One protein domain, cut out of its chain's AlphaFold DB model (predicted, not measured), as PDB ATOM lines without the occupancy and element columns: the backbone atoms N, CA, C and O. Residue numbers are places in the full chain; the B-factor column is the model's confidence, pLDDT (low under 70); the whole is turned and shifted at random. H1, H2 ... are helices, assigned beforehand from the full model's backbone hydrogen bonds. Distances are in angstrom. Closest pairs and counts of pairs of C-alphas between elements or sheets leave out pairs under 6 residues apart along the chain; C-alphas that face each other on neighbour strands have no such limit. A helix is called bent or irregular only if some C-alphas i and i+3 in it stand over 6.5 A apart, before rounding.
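AT A GLANCE: This is residues 442 to 527 of the 527 residues of the protein "Conserved oligomeric Golgi complex subunit 2" of Perkinsus olseni (UniProt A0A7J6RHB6). One long helix, H3, makes the rod; two shorter helices follow one another along one side of it, H2 beside its first part and H1 farther on. Residues 517 to 527 stick out at one end. The printed part has 86 residues with three named helices, H1 H2 H3, all helix, an up-and-down bundle, only just loose, close to extended: radius of gyration of the C-alphas 17.7 A, spans 63 by 23 by 17 A.

IN THESE COORDINATES: H3, residues 487 to 525, runs 56.7 A from C-alpha 487 at (80.627, 72.579, 144.475) to C-alpha 525 at (116.313, 53.037, 105.019). H2 is residues 466 to 482, 24.9 A. H1, residues 442 to 456, 22.7 A, is irregular: C-alphas 447 and 450 are 7.1 A apart.

HOW THE PARTS SIT: H3 and H2, a hairpin, only just touch, with 3 pairs of C-alphas within 8 A, the closest Val 490 and Ala 479, 6.5 A, at a shallow tilt of 10 degrees. H1 touches H3, closest C-alphas Lys 447 and Val 512, 6.3 A, at an only just steep 35.4 degrees. H1 and H2, a hairpin, touch at Lys 442 and Ala 471, closest C-alphas, 5.5 A. Every O i to N i+4 pair is within hydrogen-bond range in H3, 11 of 13 in H2, 5 of 11 in H1, with 9 of 12 O i to N i+3.

THE WHOLE: C-alphas 485 and 527 are farthest apart, 63.3 A. The printed part has no cut. pLDDT is under 70 at residues 455 to 459 and 519 to 527.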
ATOM      1  N   LYS A 442      97.985  56.936 135.035       89.50
ATOM      2  CA  LYS A 442      96.955  56.155 134.319       89.50
ATOM      3  C   LYS A 442      96.937  56.468 132.825       89.50
ATOM      4  O   LYS A 442      96.679  55.582 132.013       89.50
ATOM      5  N   LEU A 443      97.309  57.691 132.452       88.81
ATOM      6  CA  LEU A 443      97.422  58.124 131.059       88.81
ATOM      7  C   LEU A 443      98.641  57.536 130.322       88.81
ATOM      8  O   LEU A 443      98.758  57.701 129.109       88.81
ATOM      9  N   GLU A 444      99.542  56.808 130.997       85.19
ATOM     10  CA  GLU A 444     100.687  56.156 130.337       85.19
ATOM     11  C   GLU A 444     100.300  55.035 129.364       85.19
ATOM     12  O   GLU A 444     101.118  54.646 128.523       85.19
ATOM     13  N   GLY A 445      99.047  54.570 129.409       82.88
ATOM     14  CA  GLY A 445      98.499  53.614 128.446       82.88
ATOM     15  C   GLY A 445      98.630  54.063 126.983       82.88
ATOM     16  O   GLY A 445      98.711  53.217 126.094       82.88
ATOM     17  N   VAL A 446      98.772  55.370 126.725       86.75
ATOM     18  CA  VAL A 446      98.998  55.931 125.382       86.75
ATOM     19  C   VAL A 446     100.223  55.339 124.671       86.75
ATOM     20  O   VAL A 446     100.209  55.156 123.454       86.75
ATOM     21  N   LYS A 447     101.261  54.940 125.420       85.00
ATOM     22  CA  LYS A 447     102.480  54.318 124.869       85.00
ATOM     23  C   LYS A 447     102.202  52.975 124.183       85.00
ATOM     24  O   LYS A 447     103.002  52.534 123.363       85.00
ATOM     25  N   GLN A 448     101.097  52.312 124.527       82.19
ATOM     26  CA  GLN A 448     100.729  51.002 123.985       82.19
ATOM     27  C   GLN A 448      99.950  51.108 122.665       82.19
ATOM     28  O   GLN A 448      99.847  50.119 121.939       82.19
ATOM     29  N   ILE A 449      99.439  52.299 122.321       81.75
ATOM     30  CA  ILE A 449      98.581  52.510 121.145       81.75
ATOM     31  C   ILE A 449      99.264  52.094 119.833       81.75
ATOM     32  O   ILE A 449      98.645  51.330 119.088       81.75
ATOM     33  N   PRO A 450     100.519  52.491 119.527       79.25
ATOM     34  CA  PRO A 450     101.125  52.127 118.247       79.25
ATOM     35  C   PRO A 450     101.317  50.616 118.079       79.25
ATOM     36  O   PRO A 450     101.071  50.073 117.004       79.25
ATOM     37  N   VAL A 451     101.695  49.914 119.154       76.69
ATOM     38  CA  VAL A 451     101.849  48.449 119.151       76.69
ATOM     39  C   VAL A 451     100.510  47.774 118.864       76.69
ATOM     40  O   VAL A 451     100.425  46.912 117.990       76.69
ATOM     41  N   LEU A 452      99.452  48.205 119.553       73.75
ATOM     42  CA  LEU A 452      98.106  47.669 119.366       73.75
ATOM     43  C   LEU A 452      97.591  47.909 117.942       73.75
ATOM     44  O   LEU A 452      96.991  47.009 117.350       73.75
ATOM     45  N   TYR A 453      97.861  49.083 117.367       73.56
ATOM     46  CA  TYR A 453      97.433  49.421 116.011       73.56
ATOM     47  C   TYR A 453      98.191  48.614 114.943       73.56
ATOM     48  O   TYR A 453      97.567  48.076 114.029       73.56
ATOM     49  N   ARG A 454      99.511  48.424 115.106       71.06
ATOM     50  CA  ARG A 454     100.331  47.555 114.234       71.06
ATOM     51  C   ARG A 454      99.850  46.102 114.232       71.06
ATOM     52  O   ARG A 454      99.919  45.443 113.201       71.06
ATOM     53  N   MET A 455      99.383  45.600 115.376       62.59
ATOM     54  CA  MET A 455      99.017  44.189 115.533       62.59
ATOM     55  C   MET A 455      97.597  43.840 115.075       62.59
ATOM     56  O   MET A 455      97.327  42.664 114.855       62.59
ATOM     57  N   THR A 456      96.677  44.806 114.962       60.34
ATOM     58  CA  THR A 456      95.240  44.475 114.885       60.34
ATOM     59  C   THR A 456      94.495  44.929 113.630       60.34
ATOM     60  O   THR A 456      93.316  44.604 113.526       60.34
ATOM     61  N   ALA A 457      95.133  45.614 112.667       64.88
ATOM     62  CA  ALA A 457      94.505  46.084 111.413       64.88
ATOM     63  C   ALA A 457      93.098  46.700 111.612       64.88
ATOM     64  O   ALA A 457      92.202  46.538 110.782       64.88
ATOM     65  N   LYS A 458      92.880  47.359 112.760       65.69
ATOM     66  CA  LYS A 458      91.569  47.868 113.165       65.69
ATOM     67  C   LYS A 458      91.222  49.137 112.393       65.69
ATOM     68  O   LYS A 458      92.090  49.951 112.090       65.69
ATOM     69  N   SER A 459      89.930  49.304 112.116       68.44
ATOM     70  CA  SER A 459      89.355  50.564 111.646       68.44
ATOM     71  C   SER A 459      89.554  51.681 112.676       68.44
ATOM     72  O   SER A 459      89.817  51.412 113.851       68.44
ATOM     73  N   ALA A 460      89.391  52.935 112.246       70.38
ATOM     74  CA  ALA A 460      89.473  54.091 113.134       70.38
ATOM     75  C   ALA A 460      88.566  53.911 114.378       70.38
ATOM     76  O   ALA A 460      87.426  53.456 114.235       70.38
ATOM     77  N   PRO A 461      89.057  54.222 115.593       73.31
ATOM     78  CA  PRO A 461      88.302  54.015 116.824       73.31
ATOM     79  C   PRO A 461      87.092  54.955 116.920       73.31
ATOM     80  O   PRO A 461      87.192  56.139 116.613       73.31
ATOM     81  N   THR A 462      85.956  54.423 117.382       81.25
ATOM     82  CA  THR A 462      84.709  55.171 117.644       81.25
ATOM     83  C   THR A 462      84.491  55.490 119.126       81.25
ATOM     84  O   THR A 462      83.573  56.231 119.463       81.25
ATOM     85  N   THR A 463      85.328  54.949 120.015       79.94
ATOM     86  CA  THR A 463      85.279  55.153 121.470       79.94
ATOM     87  C   THR A 463      86.679  55.419 122.015       79.94
ATOM     88  O   THR A 463      87.680  55.018 121.410       79.94
ATOM     89  N   HIS A 464      86.771  56.080 123.171       82.62
ATOM     90  CA  HIS A 464      88.045  56.279 123.864       82.62
ATOM     91  C   HIS A 464      88.630  54.953 124.377       82.62
ATOM     92  O   HIS A 464      87.965  53.919 124.435       82.62
ATOM     93  N   SER A 465      89.922  54.973 124.704       85.88
ATOM     94  CA  SER A 465      90.642  53.800 125.215       85.88
ATOM     95  C   SER A 465      90.383  53.584 126.709       85.88
ATOM     96  O   SER A 465      90.272  54.552 127.450       85.88
ATOM     97  N   ALA A 466      90.417  52.334 127.183       85.25
ATOM     98  CA  ALA A 466      90.136  51.982 128.585       85.25
ATOM     99  C   ALA A 466      91.034  52.684 129.630       85.25
ATOM    100  O   ALA A 466      90.644  52.866 130.779       85.25
ATOM    101  N   TYR A 467      92.248  53.110 129.255       85.56
ATOM    102  CA  TYR A 467      93.103  53.889 130.159       85.56
ATOM    103  C   TYR A 467      92.548  55.302 130.430       85.56
ATOM    104  O   TYR A 467      92.881  55.892 131.455       85.56
ATOM    105  N   VAL A 468      91.706  55.833 129.535       88.94
ATOM    106  CA  VAL A 468      91.007  57.116 129.702       88.94
ATOM    107  C   VAL A 468      89.895  56.975 130.742       88.94
ATOM    108  O   VAL A 468      89.800  57.837 131.605       88.94
ATOM    109  N   ASP A 469      89.149  55.862 130.751       88.62
ATOM    110  CA  ASP A 469      88.156  55.560 131.803       88.62
ATOM    111  C   ASP A 469      88.801  55.438 133.190       88.62
ATOM    112  O   ASP A 469      88.316  55.962 134.192       88.62
ATOM    113  N   ASN A 470      89.962  54.784 133.250       88.50
ATOM    114  CA  ASN A 470      90.728  54.655 134.490       88.50
ATOM    115  C   ASN A 470      91.283  55.998 134.995       88.50
ATOM    116  O   ASN A 470      91.565  56.137 136.182       88.50
ATOM    117  N   ALA A 471      91.491  56.968 134.102       89.94
ATOM    118  CA  ALA A 471      91.940  58.308 134.456       89.94
ATOM    119  C   ALA A 471      90.760  59.210 134.867       89.94
ATOM    120  O   ALA A 471      90.856  59.928 135.861       89.94
ATOM    121  N   SER A 472      89.640  59.150 134.140       89.88
ATOM    122  CA  SER A 472      88.444  59.966 134.390       89.88
ATOM    123  C   SER A 472      87.649  59.522 135.619       89.88
ATOM    124  O   SER A 472      87.037  60.362 136.278       89.88
ATOM    125  N   SER A 473      87.687  58.234 135.972       92.06
ATOM    126  CA  SER A 473      87.065  57.710 137.199       92.06
ATOM    127  C   SER A 473      87.610  58.382 138.458       92.06
ATOM    128  O   SER A 473      86.820  58.794 139.293       92.06
ATOM    129  N   ILE A 474      88.922  58.637 138.548       91.94
ATOM    130  CA  ILE A 474      89.533  59.346 139.692       91.94
ATOM    131  C   ILE A 474      88.909  60.738 139.886       91.94
ATOM    132  O   ILE A 474      88.622  61.149 141.009       91.94
ATOM    133  N   LEU A 475      88.688  61.466 138.788       92.88
ATOM    134  CA  LEU A 475      88.103  62.809 138.817       92.88
ATOM    135  C   LEU A 475      86.598  62.774 139.096       92.88
ATOM    136  O   LEU A 475      86.080  63.644 139.792       92.88
ATOM    137  N   THR A 476      85.909  61.755 138.585       92.44
ATOM    138  CA  THR A 476      84.468  61.563 138.778       92.44
ATOM    139  C   THR A 476      84.164  61.160 140.219       92.44
ATOM    140  O   THR A 476      83.261  61.726 140.827       92.44
ATOM    141  N   ASP A 477      84.968  60.267 140.798       93.12
ATOM    142  CA  ASP A 477      84.875  59.856 142.199       93.12
ATOM    143  C   ASP A 477      85.151  61.041 143.134       93.12
ATOM    144  O   ASP A 477      84.434  61.244 144.117       93.12
ATOM    145  N   PHE A 478      86.153  61.869 142.810       93.38
ATOM    146  CA  PHE A 478      86.429  63.110 143.535       93.38
ATOM    147  C   PHE A 478      85.235  64.076 143.481       93.38
ATOM    148  O   PHE A 478      84.784  64.551 144.525       93.38
ATOM    149  N   ALA A 479      84.685  64.326 142.288       93.00
ATOM    150  CA  ALA A 479      83.522  65.193 142.112       93.00
ATOM    151  C   ALA A 479      82.309  64.668 142.894       93.00
ATOM    152  O   ALA A 479      81.724  65.376 143.711       93.00
ATOM    153  N   GLN A 480      81.972  63.390 142.721       92.56
ATOM    154  CA  GLN A 480      80.824  62.767 143.374       92.56
ATOM    155  C   GLN A 480      80.928  62.825 144.902       92.56
ATOM    156  O   GLN A 480      79.914  63.002 145.581       92.56
ATOM    157  N   LYS A 481      82.143  62.696 145.445       92.75
ATOM    158  CA  LYS A 481      82.374  62.712 146.888       92.75
ATOM    159  C   LYS A 481      82.256  64.109 147.504       92.75
ATOM    160  O   LYS A 481      81.758  64.206 148.621       92.75
ATOM    161  N   TYR A 482      82.688  65.168 146.810       93.00
ATOM    162  CA  TYR A 482      82.849  66.497 147.426       93.00
ATOM    163  C   TYR A 482      81.971  67.613 146.839       93.00
ATOM    164  O   TYR A 482      81.768  68.629 147.506       93.00
ATOM    165  N   SER A 483      81.383  67.448 145.648       91.25
ATOM    166  CA  SER A 483      80.565  68.495 145.005       91.25
ATOM    167  C   SER A 483      79.322  68.894 145.804       91.25
ATOM    168  O   SER A 483      78.795  69.979 145.583       91.25
ATOM    169  N   LYS A 484      78.843  68.056 146.733       89.81
ATOM    170  CA  LYS A 484      77.689  68.389 147.580       89.81
ATOM    171  C   LYS A 484      77.981  69.561 148.527       89.81
ATOM    172  O   LYS A 484      77.127  70.428 148.686       89.81
ATOM    173  N   ASP A 485      79.171  69.581 149.122       84.62
ATOM    174  CA  ASP A 485      79.525  70.522 150.194       84.62
ATOM    175  C   ASP A 485      80.458  71.655 149.702       84.62
ATOM    176  O   ASP A 485      80.492  72.744 150.294       84.62
ATOM    177  N   TYR A 486      81.157  71.417 148.579       88.44
ATOM    178  CA  TYR A 486      82.203  72.280 148.006       88.44
ATOM    179  C   TYR A 486      82.095  72.405 146.472       88.44
ATOM    180  O   TYR A 486      83.090  72.287 145.760       88.44
ATOM    181  N   SER A 487      80.880  72.562 145.932       88.88
ATOM    182  CA  SER A 487      80.627  72.579 144.475       88.88
ATOM    183  C   SER A 487      81.555  73.532 143.709       88.88
ATOM    184  O   SER A 487      82.160  73.143 142.706       88.88
ATOM    185  N   ASP A 488      81.694  74.771 144.181       87.88
ATOM    186  CA  ASP A 488      82.450  75.807 143.473       87.88
ATOM    187  C   ASP A 488      83.959  75.554 143.537       87.88
ATOM    188  O   ASP A 488      84.657  75.689 142.528       87.88
ATOM    189  N   GLU A 489      84.469  75.142 144.699       89.88
ATOM    190  CA  GLU A 489      85.874  74.787 144.890       89.88
ATOM    191  C   GLU A 489      86.245  73.544 144.070       89.88
ATOM    192  O   GLU A 489      87.264  73.540 143.375       89.88
ATOM    193  N   VAL A 490      85.389  72.516 144.068       91.69
ATOM    194  CA  VAL A 490      85.579  71.288 143.279       91.69
ATOM    195  C   VAL A 490      85.631  71.601 141.788       91.69
ATOM    196  O   VAL A 490      86.549  71.144 141.110       91.69
ATOM    197  N   ASN A 491      84.704  72.414 141.273       91.81
ATOM    198  CA  ASN A 491      84.691  72.790 139.858       91.81
ATOM    199  C   ASN A 491      85.971  73.538 139.457       91.81
ATOM    200  O   ASN A 491      86.581  73.210 138.437       91.81
ATOM    201  N   LYS A 492      86.425  74.496 140.276       90.62
ATOM    202  CA  LYS A 492      87.682  75.229 140.037       90.62
ATOM    203  C   LYS A 492      88.894  74.294 140.005       90.62
ATOM    204  O   LYS A 492      89.730  74.410 139.106       90.62
ATOM    205  N   VAL A 493      88.985  73.362 140.957       93.06
ATOM    206  CA  VAL A 493      90.078  72.379 141.030       93.06
ATOM    207  C   VAL A 493      90.048  71.440 139.826       93.06
ATOM    208  O   VAL A 493      91.081  71.245 139.192       93.06
ATOM    209  N   LEU A 494      88.882  70.897 139.467       93.56
ATOM    210  CA  LEU A 494      88.737  69.962 138.347       93.56
ATOM    211  C   LEU A 494      89.115  70.583 137.002       93.56
ATOM    212  O   LEU A 494      89.783  69.916 136.213       93.56
ATOM    213  N   ILE A 495      88.742  71.843 136.754       93.81
ATOM    214  CA  ILE A 495      89.139  72.563 135.534       93.81
ATOM    215  C   ILE A 495      90.668  72.635 135.448       93.81
ATOM    216  O   ILE A 495      91.246  72.182 134.463       93.81
ATOM    217  N   ARG A 496      91.338  73.097 136.514       93.62
ATOM    218  CA  ARG A 496      92.806  73.221 136.530       93.62
ATOM    219  C   ARG A 496      93.523  71.873 136.426       93.62
ATOM    220  O   ARG A 496      94.514  71.765 135.711       93.62
ATOM    221  N   VAL A 497      93.024  70.840 137.110       94.50
ATOM    222  CA  VAL A 497      93.554  69.470 136.992       94.50
ATOM    223  C   VAL A 497      93.387  68.955 135.562       94.50
ATOM    224  O   VAL A 497      94.300  68.318 135.038       94.50
ATOM    225  N   GLY A 498      92.242  69.231 134.935       92.75
ATOM    226  CA  GLY A 498      91.960  68.889 133.545       92.75
ATOM    227  C   GLY A 498      92.959  69.526 132.583       92.75
ATOM    228  O   GLY A 498      93.560  68.803 131.789       92.75
ATOM    229  N   ASP A 499      93.191  70.833 132.712       93.75
ATOM    230  CA  ASP A 499      94.147  71.581 131.886       93.75
ATOM    231  C   ASP A 499      95.576  71.024 132.028       93.75
ATOM    232  O   ASP A 499      96.223  70.696 131.030       93.75
ATOM    233  N   GLU A 500      96.047  70.813 133.262       93.69
ATOM    234  CA  GLU A 500      97.401  70.301 133.522       93.69
ATOM    235  C   GLU A 500      97.573  68.841 133.057       93.69
ATOM    236  O   GLU A 500      98.621  68.452 132.528       93.69
ATOM    237  N   CYS A 501      96.536  68.009 133.206       93.19
ATOM    238  CA  CYS A 501      96.545  66.647 132.674       93.19
ATOM    239  C   CYS A 501      96.536  66.637 131.141       93.19
ATOM    240  O   CYS A 501      97.234  65.809 130.546       93.19
ATOM    241  N   ALA A 502      95.773  67.528 130.503       91.69
ATOM    242  CA  ALA A 502      95.695  67.641 129.051       91.69
ATOM    243  C   ALA A 502      97.042  68.059 128.446       91.69
ATOM    244  O   ALA A 502      97.486  67.440 127.477       91.69
ATOM    245  N   GLU A 503      97.729  69.031 129.051       92.94
ATOM    246  CA  GLU A 503      99.063  69.471 128.629       92.94
ATOM    247  C   GLU A 503     100.084  68.325 128.718       92.94
ATOM    248  O   GLU A 503     100.693  67.945 127.713       92.94
ATOM    249  N   ARG A 504     100.187  67.668 129.882       90.56
ATOM    250  CA  ARG A 504     101.095  66.519 130.070       90.56
ATOM    251  C   ARG A 504     100.760  65.345 129.155       90.56
ATOM    252  O   ARG A 504     101.647  64.598 128.735       90.56
ATOM    253  N   PHE A 505      99.480  65.133 128.860       90.75
ATOM    254  CA  PHE A 505      99.052  64.111 127.912       90.75
ATOM    255  C   PHE A 505      99.467  64.462 126.480       90.75
ATOM    256  O   PHE A 505      99.991  63.597 125.779       90.75
ATOM    257  N   ALA A 506      99.299  65.717 126.057       90.69
ATOM    258  CA  ALA A 506      99.703  66.190 124.737       90.69
ATOM    259  C   ALA A 506     101.217  66.038 124.510       90.69
ATOM    260  O   ALA A 506     101.629  65.512 123.472       90.69
ATOM    261  N   GLU A 507     102.043  66.395 125.498       90.06
ATOM    262  CA  GLU A 507     103.498  66.181 125.458       90.06
ATOM    263  C   GLU A 507     103.855  64.702 125.265       90.06
ATOM    264  O   GLU A 507     104.705  64.343 124.445       90.06
ATOM    265  N   ARG A 508     103.165  63.816 125.986       87.81
ATOM    266  CA  ARG A 508     103.371  62.368 125.877       87.81
ATOM    267  C   ARG A 508     102.936  61.825 124.522       87.81
ATOM    268  O   ARG A 508     103.654  61.005 123.952       87.81
ATOM    269  N   CYS A 509     101.799  62.275 123.995       87.69
ATOM    270  CA  CYS A 509     101.347  61.933 122.648       87.69
ATOM    271  C   CYS A 509     102.387  62.342 121.601       87.69
ATOM    272  O   CYS A 509     102.747  61.527 120.753       87.69
ATOM    273  N   LYS A 510     102.926  63.561 121.704       89.12
ATOM    274  CA  LYS A 510     103.987  64.053 120.821       89.12
ATOM    275  C   LYS A 510     105.230  63.159 120.875       89.12
ATOM    276  O   LYS A 510     105.698  62.722 119.829       89.12
ATOM    277  N   ALA A 511     105.697  62.795 122.070       87.12
ATOM    278  CA  ALA A 511     106.848  61.902 122.231       87.12
ATOM    279  C   ALA A 511     106.612  60.500 121.631       87.12
ATOM    280  O   ALA A 511     107.526  59.894 121.064       87.12
ATOM    281  N   VAL A 512     105.390  59.968 121.740       86.19
ATOM    282  CA  VAL A 512     105.013  58.695 121.103       86.19
ATOM    283  C   VAL A 512     105.033  58.822 119.575       86.19
ATOM    284  O   VAL A 512     105.592  57.949 118.911       86.19
ATOM    285  N   LEU A 513     104.484  59.906 119.020       84.38
ATOM    286  CA  LEU A 513     104.467  60.159 117.575       84.38
ATOM    287  C   LEU A 513     105.879  60.324 116.998       84.38
ATOM    288  O   LEU A 513     106.214  59.669 116.014       84.38
ATOM    289  N   GLU A 514     106.744  61.110 117.641       86.00
ATOM    290  CA  GLU A 514     108.140  61.302 117.214       86.00
ATOM    291  C   GLU A 514     108.929  59.980 117.200       86.00
ATOM    292  O   GLU A 514     109.731  59.719 116.293       86.00
ATOM    293  N   LYS A 515     108.675  59.101 118.179       83.56
ATOM    294  CA  LYS A 515     109.275  57.763 118.232       83.56
ATOM    295  C   LYS A 515     108.789  56.871 117.085       83.56
ATOM    296  O   LYS A 515     109.592  56.142 116.502       83.56
ATOM    297  N   GLU A 516     107.504  56.929 116.746       78.19
ATOM    298  CA  GLU A 516     106.923  56.178 115.626       78.19
ATOM    299  C   GLU A 516     107.417  56.674 114.260       78.19
ATOM    300  O   GLU A 516     107.753  55.863 113.391       78.19
ATOM    301  N   GLU A 517     107.539  57.989 114.074       75.12
ATOM    302  CA  GLU A 517     108.139  58.570 112.871       75.12
ATOM    303  C   GLU A 517     109.598  58.140 112.710       75.12
ATOM    304  O   GLU A 517     110.019  57.750 111.619       75.12
ATOM    305  N   SER A 518     110.361  58.156 113.804       71.19
ATOM    306  CA  SER A 518     111.753  57.707 113.811       71.19
ATOM    307  C   SER A 518     111.864  56.231 113.414       71.19
ATOM    308  O   SER A 518     112.666  55.888 112.546       71.19
ATOM    309  N   LEU A 519     111.014  55.361 113.974       66.00
ATOM    310  CA  LEU A 519     110.954  53.938 113.613       66.00
ATOM    311  C   LEU A 519     110.583  53.725 112.137       66.00
ATOM    312  O   LEU A 519     111.199  52.897 111.469       66.00
ATOM    313  N   SER A 520     109.633  54.502 111.613       64.75
ATOM    314  CA  SER A 520     109.206  54.424 110.209       64.75
ATOM    315  C   SER A 520     110.328  54.837 109.245       64.75
ATOM    316  O   SER A 520     110.569  54.156 108.243       64.75
ATOM    317  N   ARG A 521     111.085  55.895 109.579       61.59
ATOM    318  CA  ARG A 521     112.266  56.339 108.813       61.59
ATOM    319  C   ARG A 521     113.372  55.280 108.793       61.59
ATOM    320  O   ARG A 521     113.931  55.026 107.729       61.59
ATOM    321  N   PHE A 522     113.631  54.612 109.921       54.84
ATOM    322  CA  PHE A 522     114.573  53.488 109.977       54.84
ATOM    323  C   PHE A 522     114.127  52.319 109.089       54.84
ATOM    324  O   PHE A 522     114.927  51.816 108.305       54.84
ATOM    325  N   THR A 523     112.847  51.929 109.128       57.09
ATOM    326  CA  THR A 523     112.343  50.825 108.290       57.09
ATOM    327  C   THR A 523     112.359  51.121 106.787       57.09
ATOM    328  O   THR A 523     112.442  50.182 105.994       57.09
ATOM    329  N   HIS A 524     112.303  52.396 106.383       54.75
ATOM    330  CA  HIS A 524     112.441  52.813 104.984       54.75
ATOM    331  C   HIS A 524     113.895  52.931 104.503       54.75
ATOM    332  O   HIS A 524     114.104  52.891 103.299       54.75
ATOM    333  N   GLN A 525     114.887  53.038 105.394       49.12
ATOM    334  CA  GLN A 525     116.313  53.037 105.019       49.12
ATOM    335  C   GLN A 525     116.922  51.627 104.907       49.12
ATOM    336  O   GLN A 525     117.973  51.466 104.297       49.12
ATOM    337  N   THR A 526     116.288  50.612 105.501       45.81
ATOM    338  CA  THR A 526     116.732  49.201 105.466       45.81
ATOM    339  C   THR A 526     116.032  48.331 104.412       45.81
ATOM    340  O   THR A 526     116.276  47.127 104.364       45.81
ATOM    341  N   LYS A 527     115.146  48.911 103.599       42.09
ATOM    342  CA  LYS A 527     114.614  48.305 102.368       42.09
ATOM    343  C   LYS A 527     115.272  48.978 101.178       42.09
ATOM    344  O   LYS A 527     115.494  48.259 100.183       42.09
TER     345      LYS A 527